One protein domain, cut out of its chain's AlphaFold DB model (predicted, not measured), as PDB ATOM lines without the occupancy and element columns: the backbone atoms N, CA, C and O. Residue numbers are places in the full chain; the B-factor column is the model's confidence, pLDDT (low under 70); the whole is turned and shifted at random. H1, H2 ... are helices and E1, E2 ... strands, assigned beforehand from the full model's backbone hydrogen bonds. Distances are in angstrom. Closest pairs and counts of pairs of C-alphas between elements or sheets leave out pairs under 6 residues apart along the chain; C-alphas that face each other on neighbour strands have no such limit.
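AT A GLANCE: This is residues 669 to 815 of the 863 residues of an uncharacterized protein of Sporisorium graminicola (UniProt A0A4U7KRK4). Two four-stranded sheets stand face to face as a sandwich, both strongly twisted and their best planes 36 degrees apart, with the small helix H1 at their rim. It is a jelly roll, one long hairpin wound over both sheets as four nested antiparallel pairs: E1 with E8, E2 with E7, E3 with E6, E4 with E5. Before E1 a long unnamed stretch, residues 669 to 698, runs along the outside, tied by short pairings to E2 and E1. The printed part has 147 residues, in the order E1 E2 E3 E4 E5 E6 H1 E7 E8; the class is mostly strand, though under half of the residues are in named elements. It is compact, with a radius of gyration of the C-alphas of 14.7 A, and spans 43 by 37 by 26 A.

IN THESE COORDINATES: Start at Val 669 and pass to C-alpha 699 at (-43.653, -26.371, 19.293), where E1 begins and runs 16.9 A to residue 704. E2 is residues 709 to 713, and E3, residues 717 to 728, covers 28.3 A with a bend of 78 degrees at residue 721. E4, residues 739 to 746, is 23.4 A long; E5 is residues 759 to 761, E6 residues 770 to 773 and H1 residues 776 to 779. E7, residues 786 to 791, measures 16.8 A. E8, residues 800 to 814, bends by 90 degrees at residue 811 and ends at C-alpha 814, (-34.223, -32.420, 0.382), 34.9 A from its first C-alpha.

HOW THE PARTS SIT: Look first at the antiparallel sheet E1 E8 E3 E6. Within hydrogen-bond range are N 701 and O 803 at 2.8 A across the neighbour strands E1 and E8, N 804 and O 726 at 2.9 A across E8 and E3, and N 771 and O 725 at 2.8 A across E3 and E6. In the antiparallel sheet E2 E7 E4 E5, find N 711 and O 787 at 2.8 A, N 743 and O 788 at 2.8 A, and, in the hairpin E4 and E5, N 740 and O 760 at 2.9 A, also within range. Between the sheets, the closest C-alphas of E1 and E2 are those of Met 703 and Cys 709, 6.2 A apart. H1 only grazes both sheets; it is too short for an O i to N i+4 pair, and its one O i to N i+3 pair is within range.

THE WHOLE: The farthest C-alphas, those of Gly 732 and Val 815, are 43.9 A apart. The printed part has no cut, and the link E4 to E5 is long. Confidence is under 70 at 52 residues, among them 669 to 698 and 811 to 815.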
ATOM      1  N   VAL A 669     -34.644 -31.446  16.435       53.44
ATOM      2  CA  VAL A 669     -33.924 -31.699  17.693       53.44
ATOM      3  C   VAL A 669     -33.409 -30.379  18.265       53.44
ATOM      4  O   VAL A 669     -32.848 -29.568  17.526       53.44
ATOM      5  N   SER A 670     -33.575 -30.168  19.576       53.41
ATOM      6  CA  SER A 670     -32.981 -29.013  20.267       53.41
ATOM      7  C   SER A 670     -31.469 -29.197  20.403       53.41
ATOM      8  O   SER A 670     -31.016 -30.226  20.908       53.41
ATOM      9  N   GLY A 671     -30.693 -28.209  19.952       51.78
ATOM     10  CA  GLY A 671     -29.226 -28.244  19.992       51.78
ATOM     11  C   GLY A 671     -28.595 -27.682  21.274       51.78
ATOM     12  O   GLY A 671     -27.395 -27.860  21.488       51.78
ATOM     13  N   SER A 672     -29.363 -26.991  22.124       51.03
ATOM     14  CA  SER A 672     -28.843 -26.215  23.262       51.03
ATOM     15  C   SER A 672     -29.645 -26.427  24.557       51.03
ATOM     16  O   SER A 672     -30.576 -27.226  24.615       51.03
ATOM     17  N   ALA A 673     -29.274 -25.725  25.634       44.56
ATOM     18  CA  ALA A 673     -29.835 -25.902  26.981       44.56
ATOM     19  C   ALA A 673     -31.306 -25.440  27.159       44.56
ATOM     20  O   ALA A 673     -31.798 -25.376  28.289       44.56
ATOM     21  N   GLY A 674     -32.005 -25.120  26.067       47.91
ATOM     22  CA  GLY A 674     -33.446 -24.884  26.043       47.91
ATOM     23  C   GLY A 674     -34.223 -26.191  25.874       47.91
ATOM     24  O   GLY A 674     -34.052 -26.903  24.881       47.91
ATOM     25  N   GLN A 675     -35.115 -26.497  26.820       47.19
ATOM     26  CA  GLN A 675     -36.128 -27.535  26.630       47.19
ATOM     27  C   GLN A 675     -37.101 -27.075  25.536       47.19
ATOM     28  O   GLN A 675     -37.708 -26.012  25.649       47.19
ATOM     29  N   ALA A 676     -37.225 -27.867  24.473       47.34
ATOM     30  CA  ALA A 676     -38.164 -27.624  23.388       47.34
ATOM     31  C   ALA A 676     -39.207 -28.742  23.360       47.34
ATOM     32  O   ALA A 676     -38.852 -29.918  23.469       47.34
ATOM     33  N   TYR A 677     -40.483 -28.379  23.222       46.94
ATOM     34  CA  TYR A 677     -41.595 -29.328  23.221       46.94
ATOM     35  C   TYR A 677     -42.413 -29.174  21.941       46.94
ATOM     36  O   TYR A 677     -43.049 -28.142  21.736       46.94
ATOM     37  N   ILE A 678     -42.439 -30.210  21.101       46.97
ATOM     38  CA  ILE A 678     -43.407 -30.320  20.000       46.97
ATOM     39  C   ILE A 678     -44.731 -30.753  20.631       46.97
ATOM     40  O   ILE A 678     -44.820 -31.852  21.179       46.97
ATOM     41  N   HIS A 679     -45.739 -29.880  20.608       39.69
ATOM     42  CA  HIS A 679     -46.955 -30.041  21.406       39.69
ATOM     43  C   HIS A 679     -48.203 -30.107  20.515       39.69
ATOM     44  O   HIS A 679     -49.093 -29.264  20.591       39.69
ATOM     45  N   ASN A 680     -48.267 -31.138  19.667       41.06
ATOM     46  CA  ASN A 680     -49.433 -31.377  18.817       41.06
ATOM     47  C   ASN A 680     -50.670 -31.682  19.685       41.06
ATOM     48  O   ASN A 680     -50.632 -32.548  20.562       41.06
ATOM     49  N   THR A 681     -51.761 -30.953  19.452       37.56
ATOM     50  CA  THR A 681     -53.041 -31.104  20.163       37.56
ATOM     51  C   THR A 681     -53.855 -32.302  19.669       37.56
ATOM     52  O   THR A 681     -54.758 -32.760  20.371       37.56
ATOM     53  N   GLN A 682     -53.519 -32.853  18.499       38.06
ATOM     54  CA  GLN A 682     -54.035 -34.123  18.007       38.06
ATOM     55  C   GLN A 682     -53.056 -35.253  18.358       38.06
ATOM     56  O   GLN A 682     -51.880 -35.215  17.996       38.06
ATOM     57  N   TYR A 683     -53.548 -36.299  19.028       34.00
ATOM     58  CA  TYR A 683     -52.770 -37.478  19.439       34.00
ATOM     59  C   TYR A 683     -52.426 -38.405  18.252       34.00
ATOM     60  O   TYR A 683     -52.846 -39.562  18.208       34.00
ATOM     61  N   LYS A 684     -51.680 -37.900  17.264       32.97
ATOM     62  CA  LYS A 684     -51.239 -38.652  16.083       32.97
ATOM     63  C   LYS A 684     -49.742 -38.478  15.836       32.97
ATOM     64  O   LYS A 684     -49.179 -37.400  15.998       32.97
ATOM     65  N   GLN A 685     -49.106 -39.578  15.447       31.08
ATOM     66  CA  GLN A 685     -47.705 -39.626  15.052       31.08
ATOM     67  C   GLN A 685     -47.615 -39.344  13.549       31.08
ATOM     68  O   GLN A 685     -47.943 -40.213  12.747       31.08
ATOM     69  N   PHE A 686     -47.196 -38.134  13.190       35.16
ATOM     70  CA  PHE A 686     -47.022 -37.703  11.802       35.16
ATOM     71  C   PHE A 686     -45.591 -37.966  11.312       35.16
ATOM     72  O   PHE A 686     -44.635 -37.844  12.086       35.16
ATOM     73  N   ASP A 687     -45.445 -38.316  10.032       32.78
ATOM     74  CA  ASP A 687     -44.143 -38.347   9.352       32.78
ATOM     75  C   ASP A 687     -43.799 -36.944   8.812       32.78
ATOM     76  O   ASP A 687     -44.661 -36.074   8.684       32.78
ATOM     77  N   ALA A 688     -42.534 -36.699   8.471       34.22
ATOM     78  CA  ALA A 688     -42.059 -35.401   7.991       34.22
ATOM     79  C   ALA A 688     -42.692 -34.966   6.650       34.22
ATOM     80  O   ALA A 688     -42.597 -33.795   6.284       34.22
ATOM     81  N   THR A 689     -43.351 -35.881   5.929       33.28
ATOM     82  CA  THR A 689     -44.157 -35.586   4.732       33.28
ATOM     83  C   THR A 689     -45.468 -34.868   5.039       33.28
ATOM     84  O   THR A 689     -45.941 -34.116   4.191       33.28
ATOM     85  N   ASP A 690     -46.032 -35.056   6.235       35.59
ATOM     86  CA  ASP A 690     -47.345 -34.514   6.608       35.59
ATOM     87  C   ASP A 690     -47.248 -33.104   7.221       35.59
ATOM     88  O   ASP A 690     -48.262 -32.459   7.456       35.59
ATOM     89  N   LEU A 691     -46.032 -32.586   7.441       39.56
ATOM     90  CA  LEU A 691     -45.767 -31.248   7.998       39.56
ATOM     91  C   LEU A 691     -46.021 -30.087   7.010       39.56
ATOM     92  O   LEU A 691     -45.644 -28.946   7.280       39.56
ATOM     93  N   VAL A 692     -46.628 -30.346   5.849       37.78
ATOM     94  CA  VAL A 692     -46.941 -29.316   4.849       37.78
ATOM     95  C   VAL A 692     -48.346 -28.766   5.105       37.78
ATOM     96  O   VAL A 692     -49.323 -29.255   4.546       37.78
ATOM     97  N   GLY A 693     -48.432 -27.721   5.934       44.03
ATOM     98  CA  GLY A 693     -49.680 -26.987   6.182       44.03
ATOM     99  C   GLY A 693     -50.522 -27.497   7.355       44.03
ATOM    100  O   GLY A 693     -51.742 -27.385   7.308       44.03
ATOM    101  N   THR A 694     -49.899 -28.051   8.399       39.16
ATOM    102  CA  THR A 694     -50.595 -28.404   9.648       39.16
ATOM    103  C   THR A 694     -50.999 -27.160  10.439       39.16
ATOM    104  O   THR A 694     -50.132 -26.376  10.832       39.16
ATOM    105  N   ASP A 695     -52.287 -27.033  10.742       46.22
ATOM    106  CA  ASP A 695     -52.874 -26.032  11.632       46.22
ATOM    107  C   ASP A 695     -52.665 -26.412  13.110       46.22
ATOM    108  O   ASP A 695     -53.540 -26.963  13.781       46.22
ATOM    109  N   GLY A 696     -51.468 -26.143  13.637       55.09
ATOM    110  CA  GLY A 696     -51.194 -26.345  15.054       55.09
ATOM    111  C   GLY A 696     -49.739 -26.186  15.478       55.09
ATOM    112  O   GLY A 696     -48.797 -26.333  14.696       55.09
ATOM    113  N   THR A 697     -49.582 -25.947  16.782       58.16
ATOM    114  CA  THR A 697     -48.334 -25.544  17.434       58.16
ATOM    115  C   THR A 697     -47.187 -26.516  17.180       58.16
ATOM    116  O   THR A 697     -47.015 -27.540  17.849       58.16
ATOM    117  N   PHE A 698     -46.345 -26.117  16.227       63.81
ATOM    118  CA  PHE A 698     -45.138 -26.806  15.793       63.81
ATOM    119  C   PHE A 698     -44.123 -26.967  16.940       63.81
ATOM    120  O   PHE A 698     -43.348 -27.922  16.958       63.81
ATOM    121  N   GLY A 699     -44.191 -26.098  17.957       76.38
ATOM    122  CA  GLY A 699     -43.653 -26.371  19.293       76.38
ATOM    123  C   GLY A 699     -43.197 -25.132  20.065       76.38
ATOM    124  O   GLY A 699     -43.401 -23.992  19.648       76.38
ATOM    125  N   THR A 700     -42.557 -25.366  21.210       78.12
ATOM    126  CA  THR A 700     -42.083 -24.326  22.137       78.12
ATOM    127  C   THR A 700     -40.562 -24.321  22.278       78.12
ATOM    128  O   THR A 700     -39.894 -25.331  22.064       78.12
ATOM    129  N   CYS A 701     -40.000 -23.165  22.625       82.56
ATOM    130  CA  CYS A 701     -38.567 -22.893  22.643       82.56
ATOM    131  C   CYS A 701     -38.214 -22.055  23.874       82.56
ATOM    132  O   CYS A 701     -38.549 -20.873  23.962       82.56
ATOM    133  N   TYR A 702     -37.573 -22.706  24.844       81.81
ATOM    134  CA  TYR A 702     -37.221 -22.145  26.145       81.81
ATOM    135  C   TYR A 702     -35.878 -21.414  26.098       81.81
ATOM    136  O   TYR A 702     -34.846 -22.012  25.784       81.81
ATOM    137  N   MET A 703     -35.886 -20.131  26.449       79.25
ATOM    138  CA  MET A 703     -34.704 -19.276  26.509       79.25
ATOM    139  C   MET A 703     -34.460 -18.864  27.963       79.25
ATOM    140  O   MET A 703     -35.331 -18.315  28.637       79.25
ATOM    141  N   LYS A 704     -33.251 -19.143  28.458       78.38
ATOM    142  CA  LYS A 704     -32.803 -18.784  29.808       78.38
ATOM    143  C   LYS A 704     -31.575 -17.890  29.708       78.38
ATOM    144  O   LYS A 704     -30.639 -18.244  28.998       78.38
ATOM    145  N   ASN A 705     -31.535 -16.789  30.462       74.19
ATOM    146  CA  ASN A 705     -30.369 -15.895  30.551       74.19
ATOM    147  C   ASN A 705     -29.840 -15.441  29.168       74.19
ATOM    148  O   ASN A 705     -28.658 -15.618  28.877       74.19
ATOM    149  N   SER A 706     -30.714 -14.923  28.296       65.44
ATOM    150  CA  SER A 706     -30.382 -14.517  26.914       65.44
ATOM    151  C   SER A 706     -29.842 -15.623  25.985       65.44
ATOM    152  O   SER A 706     -29.409 -15.316  24.875       65.44
ATOM    153  N   ALA A 707     -29.847 -16.900  26.390       76.12
ATOM    154  CA  ALA A 707     -29.383 -17.989  25.534       76.12
ATOM    155  C   ALA A 707     -30.274 -18.143  24.292       76.12
ATOM    156  O   ALA A 707     -31.502 -18.136  24.394       76.12
ATOM    157  N   SER A 708     -29.651 -18.350  23.130       85.31
ATOM    158  CA  SER A 708     -30.370 -18.756  21.928       85.31
ATOM    159  C   SER A 708     -30.830 -20.213  22.022       85.31
ATOM    160  O   SER A 708     -30.153 -21.088  22.578       85.31
ATOM    161  N   CYS A 709     -31.994 -20.475  21.443       86.19
ATOM    162  CA  CYS A 709     -32.564 -21.808  21.299       86.19
ATOM    163  C   CYS A 709     -32.582 -22.158  19.804       86.19
ATOM    164  O   CYS A 709     -32.880 -21.305  18.961       86.19
ATOM    165  N   THR A 710     -32.182 -23.389  19.469       86.38
ATOM    166  CA  THR A 710     -31.978 -23.827  18.082       86.38
ATOM    167  C   THR A 710     -32.670 -25.155  17.808       86.38
ATOM    168  O   THR A 710     -32.725 -26.030  18.670       86.38
ATOM    169  N   TRP A 711     -33.258 -25.269  16.621       84.69
ATOM    170  CA  TRP A 711     -34.101 -26.376  16.184       84.69
ATOM    171  C   TRP A 711     -33.519 -26.961  14.901       84.69
ATOM    172  O   TRP A 711     -33.725 -26.400  13.823       84.69
ATOM    173  N   SER A 712     -32.788 -28.071  15.001       82.94
ATOM    174  CA  SER A 712     -32.158 -28.713  13.843       82.94
ATOM    175  C   SER A 712     -33.036 -29.818  13.258       82.94
ATOM    176  O   SER A 712     -33.418 -30.748  13.965       82.94
ATOM    177  N   ALA A 713     -33.338 -29.736  11.962       80.44
ATOM    178  CA  ALA A 713     -34.005 -30.785  11.200       80.44
ATOM    179  C   ALA A 713     -33.077 -32.000  11.055       80.44
ATOM    180  O   ALA A 713     -32.101 -31.972  10.299       80.44
ATOM    181  N   SER A 714     -33.370 -33.085  11.777       75.44
ATOM    182  CA  SER A 714     -32.502 -34.263  11.819       75.44
ATOM    183  C   SER A 714     -32.432 -34.968  10.462       75.44
ATOM    184  O   SER A 714     -33.258 -35.810  10.115       75.44
ATOM    185  N   GLY A 715     -31.397 -34.632   9.691       74.44
ATOM    186  CA  GLY A 715     -31.088 -35.298   8.435       74.44
ATOM    187  C   GLY A 715     -31.903 -34.832   7.230       74.44
ATOM    188  O   GLY A 715     -32.109 -35.643   6.336       74.44
ATOM    189  N   PHE A 716     -32.314 -33.562   7.150       80.62
ATOM    190  CA  PHE A 716     -32.748 -32.934   5.891       80.62
ATOM    191  C   PHE A 716     -32.482 -31.424   5.871       80.62
ATOM    192  O   PHE A 716     -32.259 -30.812   6.910       80.62
ATOM    193  N   VAL A 717     -32.494 -30.828   4.673       86.50
ATOM    194  CA  VAL A 717     -32.485 -29.363   4.485       86.50
ATOM    195  C   VAL A 717     -33.806 -28.893   3.884       86.50
ATOM    196  O   VAL A 717     -34.399 -29.623   3.088       86.50
ATOM    197  N   PHE A 718     -34.252 -27.678   4.212       87.88
ATOM    198  CA  PHE A 718     -35.533 -27.121   3.766       87.88
ATOM    199  C   PHE A 718     -35.472 -25.636   3.354       87.88
ATOM    200  O   PHE A 718     -34.582 -24.895   3.765       87.88
ATOM    201  N   ASP A 719     -36.411 -25.202   2.508       90.19
ATOM    202  CA  ASP A 719     -36.671 -23.789   2.178       90.19
ATOM    203  C   ASP A 719     -37.912 -23.331   2.980       90.19
ATOM    204  O   ASP A 719     -39.026 -23.789   2.708       90.19
ATOM    205  N   LEU A 720     -37.730 -22.428   3.952       89.94
ATOM    206  CA  LEU A 720     -38.786 -21.934   4.852       89.94
ATOM    207  C   LEU A 720     -39.433 -20.651   4.309       89.94
ATOM    208  O   LEU A 720     -38.752 -19.639   4.135       89.94
ATOM    209  N   GLU A 721     -40.743 -20.666   4.061       88.69
ATOM    210  CA  GLU A 721     -41.462 -19.490   3.559       88.69
ATOM    211  C   GLU A 721     -42.048 -18.620   4.671       88.69
ATOM    212  O   GLU A 721     -41.884 -17.394   4.608       88.69
ATOM    213  N   SER A 722     -42.664 -19.257   5.673       88.06
ATOM    214  CA  SER A 722     -43.450 -18.640   6.755       88.06
ATOM    215  C   SER A 722     -43.212 -19.329   8.090       88.06
ATOM    216  O   SER A 722     -42.975 -20.538   8.128       88.06
ATOM    217  N   ILE A 723     -43.366 -18.574   9.175       90.56
ATOM    218  CA  ILE A 723     -43.584 -19.117  10.518       90.56
ATOM    219  C   ILE A 723     -44.386 -18.105  11.347       90.56
ATOM    220  O   ILE A 723     -44.073 -16.912  11.326       90.56
ATOM    221  N   ASP A 724     -45.396 -18.565  12.083       86.56
ATOM    222  CA  ASP A 724     -46.037 -17.750  13.114       86.56
ATOM    223  C   ASP A 724     -45.233 -17.852  14.404       86.56
ATOM    224  O   ASP A 724     -44.862 -18.943  14.839       86.56
ATOM    225  N   VAL A 725     -44.959 -16.707  15.032       87.62
ATOM    226  CA  VAL A 725     -44.195 -16.635  16.283       87.62
ATOM    227  C   VAL A 725     -45.013 -15.896  17.334       87.62
ATOM    228  O   VAL A 725     -45.173 -14.678  17.255       87.62
ATOM    229  N   ALA A 726     -45.507 -16.613  18.341       82.69
ATOM    230  CA  ALA A 726     -45.973 -16.001  19.581       82.69
ATOM    231  C   ALA A 726     -44.812 -15.913  20.577       82.69
ATOM    232  O   ALA A 726     -44.007 -16.837  20.717       82.69
ATOM    233  N   THR A 727     -44.735 -14.794  21.293       75.62
ATOM    234  CA  THR A 727     -43.685 -14.553  22.287       75.62
ATOM    235  C   THR A 727     -44.293 -14.430  23.674       75.62
ATOM    236  O   THR A 727     -45.087 -13.519  23.910       75.62
ATOM    237  N   TRP A 728     -43.909 -15.307  24.599       73.50
ATOM    238  CA  TRP A 728     -44.341 -15.245  25.991       73.50
ATOM    239  C   TRP A 728     -43.145 -14.944  26.894       73.50
ATOM    240  O   TRP A 728     -42.325 -15.806  27.206       73.50
ATOM    241  N   PHE A 729     -43.064 -13.682  27.305       67.00
ATOM    242  CA  PHE A 729     -42.077 -13.177  28.255       67.00
ATOM    243  C   PHE A 729     -42.674 -13.092  29.663       67.00
ATOM    244  O   PHE A 729     -43.882 -12.893  29.825       67.00
ATOM    245  N   GLY A 730     -41.826 -13.183  30.690       66.31
ATOM    246  CA  GLY A 730     -42.231 -12.897  32.066       66.31
ATOM    247  C   GLY A 730     -42.776 -11.468  32.205       66.31
ATOM    248  O   GLY A 730     -42.139 -10.501  31.779       66.31
ATOM    249  N   THR A 731     -43.965 -11.316  32.797       58.47
ATOM    250  CA  THR A 731     -44.660 -10.024  32.911       58.47
ATOM    251  C   THR A 731     -43.915  -9.063  33.844       58.47
ATOM    252  O   THR A 731     -44.126  -9.084  35.056       58.47
ATOM    253  N   GLY A 732     -43.061  -8.206  33.275       65.50
ATOM    254  CA  GLY A 732     -42.363  -7.147  34.014       65.50
ATOM    255  C   GLY A 732     -41.049  -6.629  33.412       65.50
ATOM    256  O   GLY A 732     -40.513  -5.657  33.938       65.50
ATOM    257  N   HIS A 733     -40.513  -7.248  32.349       67.31
ATOM    258  CA  HIS A 733     -39.108  -7.038  31.947       67.31
ATOM    259  C   HIS A 733     -38.866  -6.592  30.495       67.31
ATOM    260  O   HIS A 733     -37.718  -6.556  30.067       67.31
ATOM    261  N   LEU A 734     -39.913  -6.231  29.746       72.94
ATOM    262  CA  LEU A 734     -39.792  -5.784  28.353       72.94
ATOM    263  C   LEU A 734     -39.633  -4.265  28.237       72.94
ATOM    264  O   LEU A 734     -40.488  -3.510  28.704       72.94
ATOM    265  N   LEU A 735     -38.580  -3.825  27.550       81.50
ATOM    266  CA  LEU A 735     -38.376  -2.445  27.121       81.50
ATOM    267  C   LEU A 735     -38.848  -2.241  25.666       81.50
ATOM    268  O   LEU A 735     -38.803  -3.169  24.853       81.50
ATOM    269  N   PRO A 736     -39.268  -1.019  25.278       77.56
ATOM    270  CA  PRO A 736     -39.561  -0.700  23.883       77.56
ATOM    271  C   PRO A 736     -38.325  -0.903  22.991       77.56
ATOM    272  O   PRO A 736     -37.348  -0.164  23.097       77.56
ATOM    273  N   GLY A 737     -38.381  -1.902  22.106       80.62
ATOM    274  CA  GLY A 737     -37.257  -2.329  21.261       80.62
ATOM    275  C   GLY A 737     -36.771  -3.758  21.531       80.62
ATOM    276  O   GLY A 737     -36.010  -4.293  20.725       80.62
ATOM    277  N   ASP A 738     -37.240  -4.397  22.605       85.69
ATOM    278  CA  ASP A 738     -37.005  -5.820  22.853       85.69
ATOM    279  C   ASP A 738     -37.872  -6.707  21.945       85.69
ATOM    280  O   ASP A 738     -38.960  -6.328  21.499       85.69
ATOM    281  N   GLY A 739     -37.378  -7.909  21.656       87.75
ATOM    282  CA  GLY A 739     -38.012  -8.858  20.749       87.75
ATOM    283  C   GLY A 739     -37.128 -10.066  20.461       87.75
ATOM    284  O   GLY A 739     -36.106 -10.287  21.116       87.75
ATOM    285  N   LEU A 740     -37.526 -10.851  19.464       89.25
ATOM    286  CA  LEU A 740     -36.800 -12.028  18.995       89.25
ATOM    287  C   LEU A 740     -36.273 -11.806  17.578       89.25
ATOM    288  O   LEU A 740     -36.955 -11.229  16.731       89.25
ATOM    289  N   ARG A 741     -35.069 -12.309  17.305       91.31
ATOM    290  CA  ARG A 741     -34.479 -12.380  15.967       91.31
ATOM    291  C   ARG A 741     -34.401 -13.825  15.498       91.31
ATOM    292  O   ARG A 741     -33.846 -14.667  16.203       91.31
ATOM    293  N   LEU A 742     -34.930 -14.092  14.306       93.06
ATOM    294  CA  LEU A 742     -34.848 -15.409  13.670       93.06
ATOM    295  C   LEU A 742     -33.647 -15.487  12.725       93.06
ATOM    296  O   LEU A 742     -33.392 -14.570  11.945       93.06
ATOM    297  N   TYR A 743     -32.948 -16.616  12.753       94.19
ATOM    298  CA  TYR A 743     -31.822 -16.922  11.880       94.19
ATOM    299  C   TYR A 743     -31.989 -18.317  11.284       94.19
ATOM    300  O   TYR A 743     -32.294 -19.279  11.984       94.19
ATOM    301  N   GLY A 744     -31.748 -18.427   9.983       93.38
ATOM    302  CA  GLY A 744     -31.666 -19.700   9.281       93.38
ATOM    303  C   GLY A 744     -30.218 -20.174   9.257       93.38
ATOM    304  O   GLY A 744     -29.309 -19.394   8.952       93.38
ATOM    305  N   MET A 745     -29.998 -21.444   9.580       92.12
ATOM    306  CA  MET A 745     -28.679 -22.053   9.713       92.12
ATOM    307  C   MET A 745     -28.500 -23.250   8.775       92.12
ATOM    308  O   MET A 745     -29.451 -23.943   8.420       92.12
ATOM    309  N   ARG A 746     -27.255 -23.471   8.347       92.06
ATOM    310  CA  ARG A 746     -26.826 -24.658   7.602       92.06
ATOM    311  C   ARG A 746     -25.503 -25.166   8.169       92.06
ATOM    312  O   ARG A 746     -24.513 -24.431   8.161       92.06
ATOM    313  N   GLY A 747     -25.472 -26.400   8.659       89.62
ATOM    314  CA  GLY A 747     -24.301 -27.029   9.267       89.62
ATOM    315  C   GLY A 747     -23.742 -26.238  10.453       89.62
ATOM    316  O   GLY A 747     -22.533 -26.006  10.514       89.62
ATOM    317  N   GLY A 748     -24.615 -25.753  11.344       88.06
ATOM    318  CA  GLY A 748     -24.230 -24.960  12.518       88.06
ATOM    319  C   GLY A 748     -23.758 -23.528  12.213       88.06
ATOM    320  O   GLY A 748     -23.171 -22.880  13.078       88.06
ATOM    321  N   LYS A 749     -23.973 -23.014  10.992       90.81
ATOM    322  CA  LYS A 749     -23.613 -21.641  10.592       90.81
ATOM    323  C   LYS A 749     -24.831 -20.872  10.110       90.81
ATOM    324  O   LYS A 749     -25.590 -21.383   9.295       90.81
ATOM    325  N   VAL A 750     -24.979 -19.622  10.549       90.12
ATOM    326  CA  VAL A 750     -26.015 -18.709  10.037       90.12
ATOM    327  C   VAL A 750     -25.785 -18.455   8.544       90.12
ATOM    328  O   VAL A 750     -24.695 -18.050   8.145       90.12
ATOM    329  N   VAL A 751     -26.817 -18.690   7.730       87.94
ATOM    330  CA  VAL A 751     -26.829 -18.428   6.276       87.94
ATOM    331  C   VAL A 751     -27.782 -17.296   5.876       87.94
ATOM    332  O   VAL A 751     -27.769 -16.855   4.728       87.94
ATOM    333  N   THR A 752     -28.590 -16.803   6.815       85.50
ATOM    334  CA  THR A 752     -29.482 -15.651   6.626       85.50
ATOM    335  C   THR A 752     -28.763 -14.316   6.793       85.50
ATOM    336  O   THR A 752     -27.792 -14.208   7.542       85.50
ATOM    337  N   GLN A 753     -29.271 -13.274   6.133       80.50
ATOM    338  CA  GLN A 753     -28.706 -11.924   6.175       80.50
ATOM    339  C   GLN A 753     -28.792 -11.340   7.597       80.50
ATOM    340  O   GLN A 753     -29.868 -10.993   8.078       80.50
ATOM    341  N   THR A 754     -27.657 -11.238   8.293       72.56
ATOM    342  CA  THR A 754     -27.611 -10.918   9.735       72.56
ATOM    343  C   THR A 754     -28.053  -9.495  10.072       72.56
ATOM    344  O   THR A 754     -28.636  -9.280  11.134       72.56
ATOM    345  N   SER A 755     -27.827  -8.536   9.171       75.56
ATOM    346  CA  SER A 755     -28.279  -7.142   9.291       75.56
ATOM    347  C   SER A 755     -29.790  -6.966   9.101       75.56
ATOM    348  O   SER A 755     -30.346  -5.978   9.575       75.56
ATOM    349  N   SER A 756     -30.460  -7.918   8.445       76.56
ATOM    350  CA  SER A 756     -31.899  -7.899   8.149       76.56
ATOM    351  C   SER A 756     -32.620  -9.153   8.659       76.56
ATOM    352  O   SER A 756     -33.614  -9.584   8.074       76.56
ATOM    353  N   ALA A 757     -32.109  -9.766   9.731       83.69
ATOM    354  CA  ALA A 757     -32.763 -10.890  10.394       83.69
ATOM    355  C   ALA A 757     -34.167 -10.461  10.880       83.69
ATOM    356  O   ALA A 757     -34.250  -9.409  11.531       83.69
ATOM    357  N   PRO A 758     -35.241 -11.232  10.590       87.50
ATOM    358  CA  PRO A 758     -36.604 -10.892  10.991       87.50
ATOM    359  C   PRO A 758     -36.686 -10.575  12.478       87.50
ATOM    360  O   PRO A 758     -36.153 -11.328  13.294       87.50
ATOM    361  N   PHE A 759     -37.354  -9.476  12.813       89.44
ATOM    362  CA  PHE A 759     -37.539  -9.023  14.183       89.44
ATOM    363  C   PHE A 759     -39.011  -9.144  14.576       89.44
ATOM    364  O   PHE A 759     -39.862  -8.460  14.010       89.44
ATOM    365  N   VAL A 760     -39.292 -10.014  15.544       87.31
ATOM    366  CA  VAL A 760     -40.607 -10.153  16.173       87.31
ATOM    367  C   VAL A 760     -40.603  -9.288  17.435       87.31
ATOM    368  O   VAL A 760     -39.859  -9.614  18.363       87.31
ATOM    369  N   PRO A 761     -41.363  -8.178  17.489       85.06
ATOM    370  CA  PRO A 761     -41.374  -7.293  18.650       85.06
ATOM    371  C   PRO A 761     -42.004  -7.991  19.858       85.06
ATOM    372  O   PRO A 761     -43.007  -8.691  19.729       85.06
ATOM    373  N   ALA A 762     -41.437  -7.781  21.044       80.44
ATOM    374  CA  ALA A 762     -41.948  -8.385  22.264       80.44
ATOM    375  C   ALA A 762     -43.260  -7.724  22.716       80.44
ATOM    376  O   ALA A 762     -43.296  -6.552  23.099       80.44
ATOM    377  N   THR A 763     -44.354  -8.485  22.710       72.56
ATOM    378  CA  THR A 763     -45.672  -8.001  23.135       72.56
ATOM    379  C   THR A 763     -45.880  -8.199  24.634       72.56
ATOM    380  O   THR A 763     -45.991  -9.329  25.104       72.56
ATOM    381  N   VAL A 764     -46.025  -7.106  25.393       64.44
ATOM    382  CA  VAL A 764     -46.262  -7.111  26.858       64.44
ATOM    383  C   VAL A 764     -47.705  -7.512  27.245       64.44
ATOM    384  O   VAL A 764     -48.219  -7.122  28.293       64.44
ATOM    385  N   SER A 765     -48.399  -8.248  26.376       63.97
ATOM    386  CA  SER A 765     -49.803  -8.636  26.537       63.97
ATOM    387  C   SER A 765     -49.932  -9.996  27.220       63.97
ATOM    388  O   SER A 765     -49.156 -10.908  26.955       63.97
ATOM    389  N   VAL A 766     -50.967 -10.158  28.049       58.34
ATOM    390  CA  VAL A 766     -51.385 -11.472  28.576       58.34
ATOM    391  C   VAL A 766     -52.223 -12.280  27.574       58.34
ATOM    392  O   VAL A 766     -52.489 -13.454  27.809       58.34
ATOM    393  N   ALA A 767     -52.642 -11.669  26.461       62.97
ATOM    394  CA  ALA A 767     -53.254 -12.371  25.338       62.97
ATOM    395  C   ALA A 767     -52.168 -12.828  24.352       62.97
ATOM    396  O   ALA A 767     -51.296 -12.042  23.984       62.97
ATOM    397  N   GLN A 768     -52.249 -14.084  23.905       65.81
ATOM    398  CA  GLN A 768     -51.333 -14.659  22.919       65.81
ATOM    399  C   GLN A 768     -51.510 -13.974  21.556       65.81
ATOM    400  O   GLN A 768     -52.481 -14.230  20.848       65.81
ATOM    401  N   SER A 769     -50.566 -13.111  21.183       73.56
ATOM    402  CA  SER A 769     -50.470 -12.538  19.840       73.56
ATOM    403  C   SER A 769     -49.351 -13.217  19.056       73.56
ATOM    404  O   SER A 769     -48.173 -13.046  19.373       73.56
ATOM    405  N   PHE A 770     -49.725 -13.963  18.019       83.00
ATOM    406  CA  PHE A 770     -48.789 -14.475  17.024       83.00
ATOM    407  C   PHE A 770     -48.397 -13.355  16.052       83.00
ATOM    408  O   PHE A 770     -49.243 -12.589  15.593       83.00
ATOM    409  N   THR A 771     -47.109 -13.264  15.734       86.38
ATOM    410  CA  THR A 771     -46.594 -12.430  14.645       86.38
ATOM    411  C   THR A 771     -46.329 -13.320  13.441       86.38
ATOM    412  O   THR A 771     -45.472 -14.202  13.511       86.38
ATOM    413  N   HIS A 772     -47.039 -13.071  12.340       89.19
ATOM    414  CA  HIS A 772     -46.849 -13.771  11.073       89.19
ATOM    415  C   HIS A 772     -45.553 -13.297  10.402       89.19
ATOM    416  O   HIS A 772     -45.483 -12.183   9.874       89.19
ATOM    417  N   VAL A 773     -44.487 -14.101  10.471       88.25
ATOM    418  CA  VAL A 773     -43.173 -13.715   9.941       88.25
ATOM    419  C   VAL A 773     -43.049 -14.163   8.494       88.25
ATOM    420  O   VAL A 773     -42.975 -15.360   8.207       88.25
ATOM    421  N   THR A 774     -42.963 -13.187   7.585       88.56
ATOM    422  CA  THR A 774     -42.965 -13.448   6.144       88.56
ATOM    423  C   THR A 774     -41.705 -13.012   5.405       88.56
ATOM    424  O   THR A 774     -40.758 -12.468   5.974       88.56
ATOM    425  N   GLY A 775     -41.628 -13.350   4.114       85.31
ATOM    426  CA  GLY A 775     -40.494 -12.986   3.261       85.31
ATOM    427  C   GLY A 775     -39.233 -13.848   3.440       85.31
ATOM    428  O   GLY A 775     -38.264 -13.653   2.709       85.31
ATOM    429  N   LEU A 776     -39.243 -14.871   4.298       88.88
ATOM    430  CA  LEU A 776     -38.047 -15.592   4.773       88.88
ATOM    431  C   LEU A 776     -37.084 -16.101   3.668       88.88
ATOM    432  O   LEU A 776     -35.869 -15.914   3.774       88.88
ATOM    433  N   LEU A 777     -37.583 -16.632   2.545       87.38
ATOM    434  CA  LEU A 777     -36.737 -17.074   1.415       87.38
ATOM    435  C   LEU A 777     -35.899 -15.977   0.712       87.38
ATOM    436  O   LEU A 777     -34.979 -16.318  -0.034       87.38
ATOM    437  N   GLU A 778     -36.200 -14.689   0.902       85.50
ATOM    438  CA  GLU A 778     -35.372 -13.557   0.427       85.50
ATOM    439  C   GLU A 778     -34.320 -13.150   1.468       85.50
ATOM    440  O   GLU A 778     -33.215 -12.734   1.120       85.50
ATOM    441  N   LEU A 779     -34.616 -13.368   2.752       86.25
ATOM    442  CA  LEU A 779     -33.712 -13.112   3.877       86.25
ATOM    443  C   LEU A 779     -32.672 -14.235   4.074       86.25
ATOM    444  O   LEU A 779     -31.780 -14.119   4.914       86.25
ATOM    445  N   GLY A 780     -32.747 -15.296   3.262       88.00
ATOM    446  CA  GLY A 780     -31.743 -16.360   3.156       88.00
ATOM    447  C   GLY A 780     -32.135 -17.703   3.779       88.00
ATOM    448  O   GLY A 780     -31.283 -18.583   3.867       88.00
ATOM    449  N   PHE A 781     -33.398 -17.900   4.182       92.75
ATOM    450  CA  PHE A 781     -33.892 -19.148   4.793       92.75
ATOM    451  C   PHE A 781     -34.085 -20.281   3.755       92.75
ATOM    452  O   PHE A 781     -35.151 -20.884   3.640       92.75
ATOM    453  N   ARG A 782     -33.051 -20.549   2.948       91.94
ATOM    454  CA  ARG A 782     -33.043 -21.552   1.874       91.94
ATOM    455  C   ARG A 782     -32.060 -22.672   2.167       91.94
ATOM    456  O   ARG A 782     -30.901 -22.412   2.494       91.94
ATOM    457  N   ASN A 783     -32.497 -23.910   1.957       90.81
ATOM    458  CA  ASN A 783     -31.763 -25.141   2.239       90.81
ATOM    459  C   ASN A 783     -31.124 -25.088   3.642       90.81
ATOM    460  O   ASN A 783     -29.932 -25.354   3.792       90.81
ATOM    461  N   ILE A 784     -31.882 -24.647   4.643       92.25
ATOM    462  CA  ILE A 784     -31.457 -24.619   6.043       92.25
ATOM    463  C   ILE A 784     -31.657 -26.000   6.669       92.25
ATOM    464  O   ILE A 784     -32.592 -26.702   6.299       92.25
ATOM    465  N   ASP A 785     -30.771 -26.401   7.576       90.56
ATOM    466  CA  ASP A 785     -30.926 -27.599   8.421       90.56
ATOM    467  C   ASP A 785     -31.224 -27.235   9.883       90.56
ATOM    468  O   ASP A 785     -31.439 -28.120  10.709       90.56
ATOM    469  N   GLU A 786     -31.279 -25.943  10.217       91.44
ATOM    470  CA  GLU A 786     -31.530 -25.469  11.574       91.44
ATOM    471  C   GLU A 786     -32.163 -24.064  11.578       91.44
ATOM    472  O   GLU A 786     -31.842 -23.214  10.742       91.44
ATOM    473  N   ILE A 787     -33.077 -23.813  12.521       91.88
ATOM    474  CA  ILE A 787     -33.602 -22.476  12.844       91.88
ATOM    475  C   ILE A 787     -33.058 -22.093  14.219       91.88
ATOM    476  O   ILE A 787     -33.225 -22.847  15.173       91.88
ATOM    477  N   MET A 788     -32.444 -20.921  14.339       92.00
ATOM    478  CA  MET A 788     -32.042 -20.340  15.620       92.00
ATOM    479  C   MET A 788     -32.880 -19.105  15.919       92.00
ATOM    480  O   MET A 788     -33.018 -18.220  15.073       92.00
ATOM    481  N   VAL A 789     -33.363 -19.008  17.155       91.19
ATOM    482  CA  VAL A 789     -34.006 -17.803  17.675       91.19
ATOM    483  C   VAL A 789     -33.168 -17.224  18.809       91.19
ATOM    484  O   VAL A 789     -32.699 -17.944  19.693       91.19
ATOM    485  N   VAL A 790     -32.934 -15.913  18.734       90.31
ATOM    486  CA  VAL A 790     -32.079 -15.155  19.654       90.31
ATOM    487  C   VAL A 790     -32.877 -13.969  20.206       90.31
ATOM    488  O   VAL A 790     -33.407 -13.194  19.404       90.31
ATOM    489  N   PRO A 791     -32.971 -13.779  21.532       87.50
ATOM    490  CA  PRO A 791     -33.553 -12.565  22.096       87.50
ATOM    491  C   PRO A 791     -32.661 -11.345  21.814       87.50
ATOM    492  O   PRO A 791     -31.436 -11.453  21.798       87.50
ATOM    493  N   SER A 792     -33.261 -10.174  21.588       85.06
ATOM    494  CA  SER A 792     -32.527  -8.933  21.283       85.06
ATOM    495  C   SER A 792     -32.264  -8.025  22.489       85.06
ATOM    496  O   SER A 792     -31.615  -6.992  22.321       85.06
ATOM    497  N   TYR A 793     -32.785  -8.370  23.669       82.31
ATOM    498  CA  TYR A 793     -32.631  -7.575  24.888       82.31
ATOM    499  C   TYR A 793     -31.205  -7.675  25.453       82.31
ATOM    500  O   TYR A 793     -30.543  -8.708  25.342       82.31
ATOM    501  N   LEU A 794     -30.706  -6.594  26.061       63.31
ATOM    502  CA  LEU A 794     -29.256  -6.397  26.218       63.31
ATOM    503  C   LEU A 794     -28.610  -6.887  27.528       63.31
ATOM    504  O   LEU A 794     -27.381  -6.947  27.566       63.31
ATOM    505  N   SER A 795     -29.352  -7.171  28.613       59.41
ATOM    506  CA  SER A 795     -28.692  -7.259  29.937       59.41
ATOM    507  C   SER A 795     -29.349  -8.054  31.081       59.41
ATOM    508  O   SER A 795     -28.770  -8.063  32.170       59.41
ATOM    509  N   TYR A 796     -30.498  -8.729  30.920       64.88
ATOM    510  CA  TYR A 796     -31.176  -9.351  32.077       64.88
ATOM    511  C   TYR A 796     -30.842 -10.838  32.311       64.88
ATOM    512  O   TYR A 796     -31.290 -11.732  31.594       64.88
ATOM    513  N   LEU A 797     -30.085 -11.109  33.380       58.81
ATOM    514  CA  LEU A 797     -29.742 -12.454  33.852       58.81
ATOM    515  C   LEU A 797     -30.740 -12.911  34.930       58.81
ATOM    516  O   LEU A 797     -30.609 -12.527  36.091       58.81
ATOM    517  N   GLY A 798     -31.713 -13.749  34.560       68.44
ATOM    518  CA  GLY A 798     -32.625 -14.390  35.520       68.44
ATOM    519  C   GLY A 798     -34.064 -14.622  35.050       68.44
ATOM    520  O   GLY A 798     -34.771 -15.388  35.703       68.44
ATOM    521  N   SER A 799     -34.499 -14.009  33.940       67.38
ATOM    522  CA  SER A 799     -35.815 -14.299  33.340       67.38
ATOM    523  C   SER A 799     -35.842 -15.679  32.669       67.38
ATOM    524  O   SER A 799     -34.803 -16.230  32.283       67.38
ATOM    525  N   TRP A 800     -37.058 -16.199  32.507       71.00
ATOM    526  CA  TRP A 800     -37.380 -17.349  31.670       71.00
ATOM    527  C   TRP A 800     -38.343 -16.873  30.585       71.00
ATOM    528  O   TRP A 800     -39.430 -16.391  30.909       71.00
ATOM    529  N   ASP A 801     -37.960 -17.031  29.324       75.19
ATOM    530  CA  ASP A 801     -38.759 -16.571  28.192       75.19
ATOM    531  C   ASP A 801     -39.054 -17.738  27.246       75.19
ATOM    532  O   ASP A 801     -38.242 -18.654  27.086       75.19
ATOM    533  N   TYR A 802     -40.218 -17.704  26.602       79.00
ATOM    534  CA  TYR A 802     -40.671 -18.748  25.689       79.00
ATOM    535  C   TYR A 802     -41.016 -18.148  24.326       79.00
ATOM    536  O   TYR A 802     -41.812 -17.213  24.223       79.00
ATOM    537  N   ALA A 803     -40.465 -18.731  23.265       79.62
ATOM    538  CA  ALA A 803     -41.016 -18.596  21.922       79.62
ATOM    539  C   ALA A 803     -41.921 -19.801  21.630       79.62
ATOM    540  O   ALA A 803     -41.589 -20.933  21.994       79.62
ATOM    541  N   VAL A 804     -43.058 -19.559  20.987       82.31
ATOM    542  CA  VAL A 804     -44.004 -20.587  20.540       82.31
ATOM    543  C   VAL A 804     -44.199 -20.415  19.040       82.31
ATOM    544  O   VAL A 804     -44.438 -19.298  18.580       82.31
ATOM    545  N   PHE A 805     -44.077 -21.508  18.293       81.88
ATOM    546  CA  PHE A 805     -44.158 -21.504  16.836       81.88
ATOM    547  C   PHE A 805     -45.389 -22.249  16.344       81.88
ATOM    548  O   PHE A 805     -45.703 -23.333  16.838       81.88
ATOM    549  N   ASP A 806     -46.033 -21.682  15.332       80.69
ATOM    550  CA  ASP A 806     -47.229 -22.220  14.689       80.69
ATOM    551  C   ASP A 806     -47.169 -21.991  13.166       80.69
ATOM    552  O   ASP A 806     -46.246 -21.330  12.675       80.69
ATOM    553  N   ASN A 807     -48.123 -22.559  12.421       77.69
ATOM    554  CA  ASN A 807     -48.334 -22.334  10.979       77.69
ATOM    555  C   ASN A 807     -47.041 -22.284  10.124       77.69
ATOM    556  O   ASN A 807     -46.790 -21.347   9.359       77.69
ATOM    557  N   LEU A 808     -46.185 -23.300  10.266       80.06
ATOM    558  CA  LEU A 808     -44.931 -23.418   9.517       80.06
ATOM    559  C   LEU A 808     -45.203 -23.748   8.038       80.06
ATOM    560  O   LEU A 808     -45.813 -24.773   7.738       80.06
ATOM    561  N   VAL A 809     -44.681 -22.948   7.100       78.50
ATOM    562  CA  VAL A 809     -44.825 -23.226   5.656       78.50
ATOM    563  C   VAL A 809     -43.474 -23.524   5.016       78.50
ATOM    564  O   VAL A 809     -42.584 -22.671   4.936       78.50
ATOM    565  N   LEU A 810     -43.336 -24.751   4.516       84.50
ATOM    566  CA  LEU A 810     -42.148 -25.262   3.838       84.50
ATOM    567  C   LEU A 810     -42.383 -25.321   2.324       84.50
ATOM    568  O   LEU A 810     -43.345 -25.926   1.865       84.50
ATOM    569  N   THR A 811     -41.479 -24.742   1.530       67.62
ATOM    570  CA  THR A 811     -41.590 -24.760   0.051       67.62
ATOM    571  C   THR A 811     -40.789 -25.862  -0.618       67.62
ATOM    572  O   THR A 811     -41.082 -26.228  -1.756       67.62
ATOM    573  N   ARG A 812     -39.740 -26.361   0.043       68.62
ATOM    574  CA  ARG A 812     -38.900 -27.475  -0.418       68.62
ATOM    575  C   ARG A 812     -38.313 -28.190   0.785       68.62
ATOM    576  O   ARG A 812     -37.956 -27.536   1.760       68.62
ATOM    577  N   TYR A 813     -38.097 -29.490   0.649       59.31
ATOM    578  CA  TYR A 813     -37.195 -30.263   1.494       59.31
ATOM    579  C   TYR A 813     -36.331 -31.174   0.614       59.31
ATOM    580  O   TYR A 813     -36.739 -31.564  -0.482       59.31
ATOM    581  N   ALA A 814     -35.119 -31.493   1.064       45.38
ATOM    582  CA  ALA A 814     -34.223 -32.420   0.382       45.38
ATOM    583  C   ALA A 814     -33.613 -33.412   1.377       45.38
ATOM    584  O   ALA A 814     -32.839 -33.040   2.263       45.38
ATOM    585  N   VAL A 815     -33.950 -34.691   1.195       46.09
ATOM    586  CA  VAL A 815     -33.405 -35.802   1.980       46.09
ATOM    587  C   VAL A 815     -31.984 -36.132   1.482       46.09
ATOM    588  O   VAL A 815     -31.795 -36.370   0.284       46.09
TER     589      VAL A 815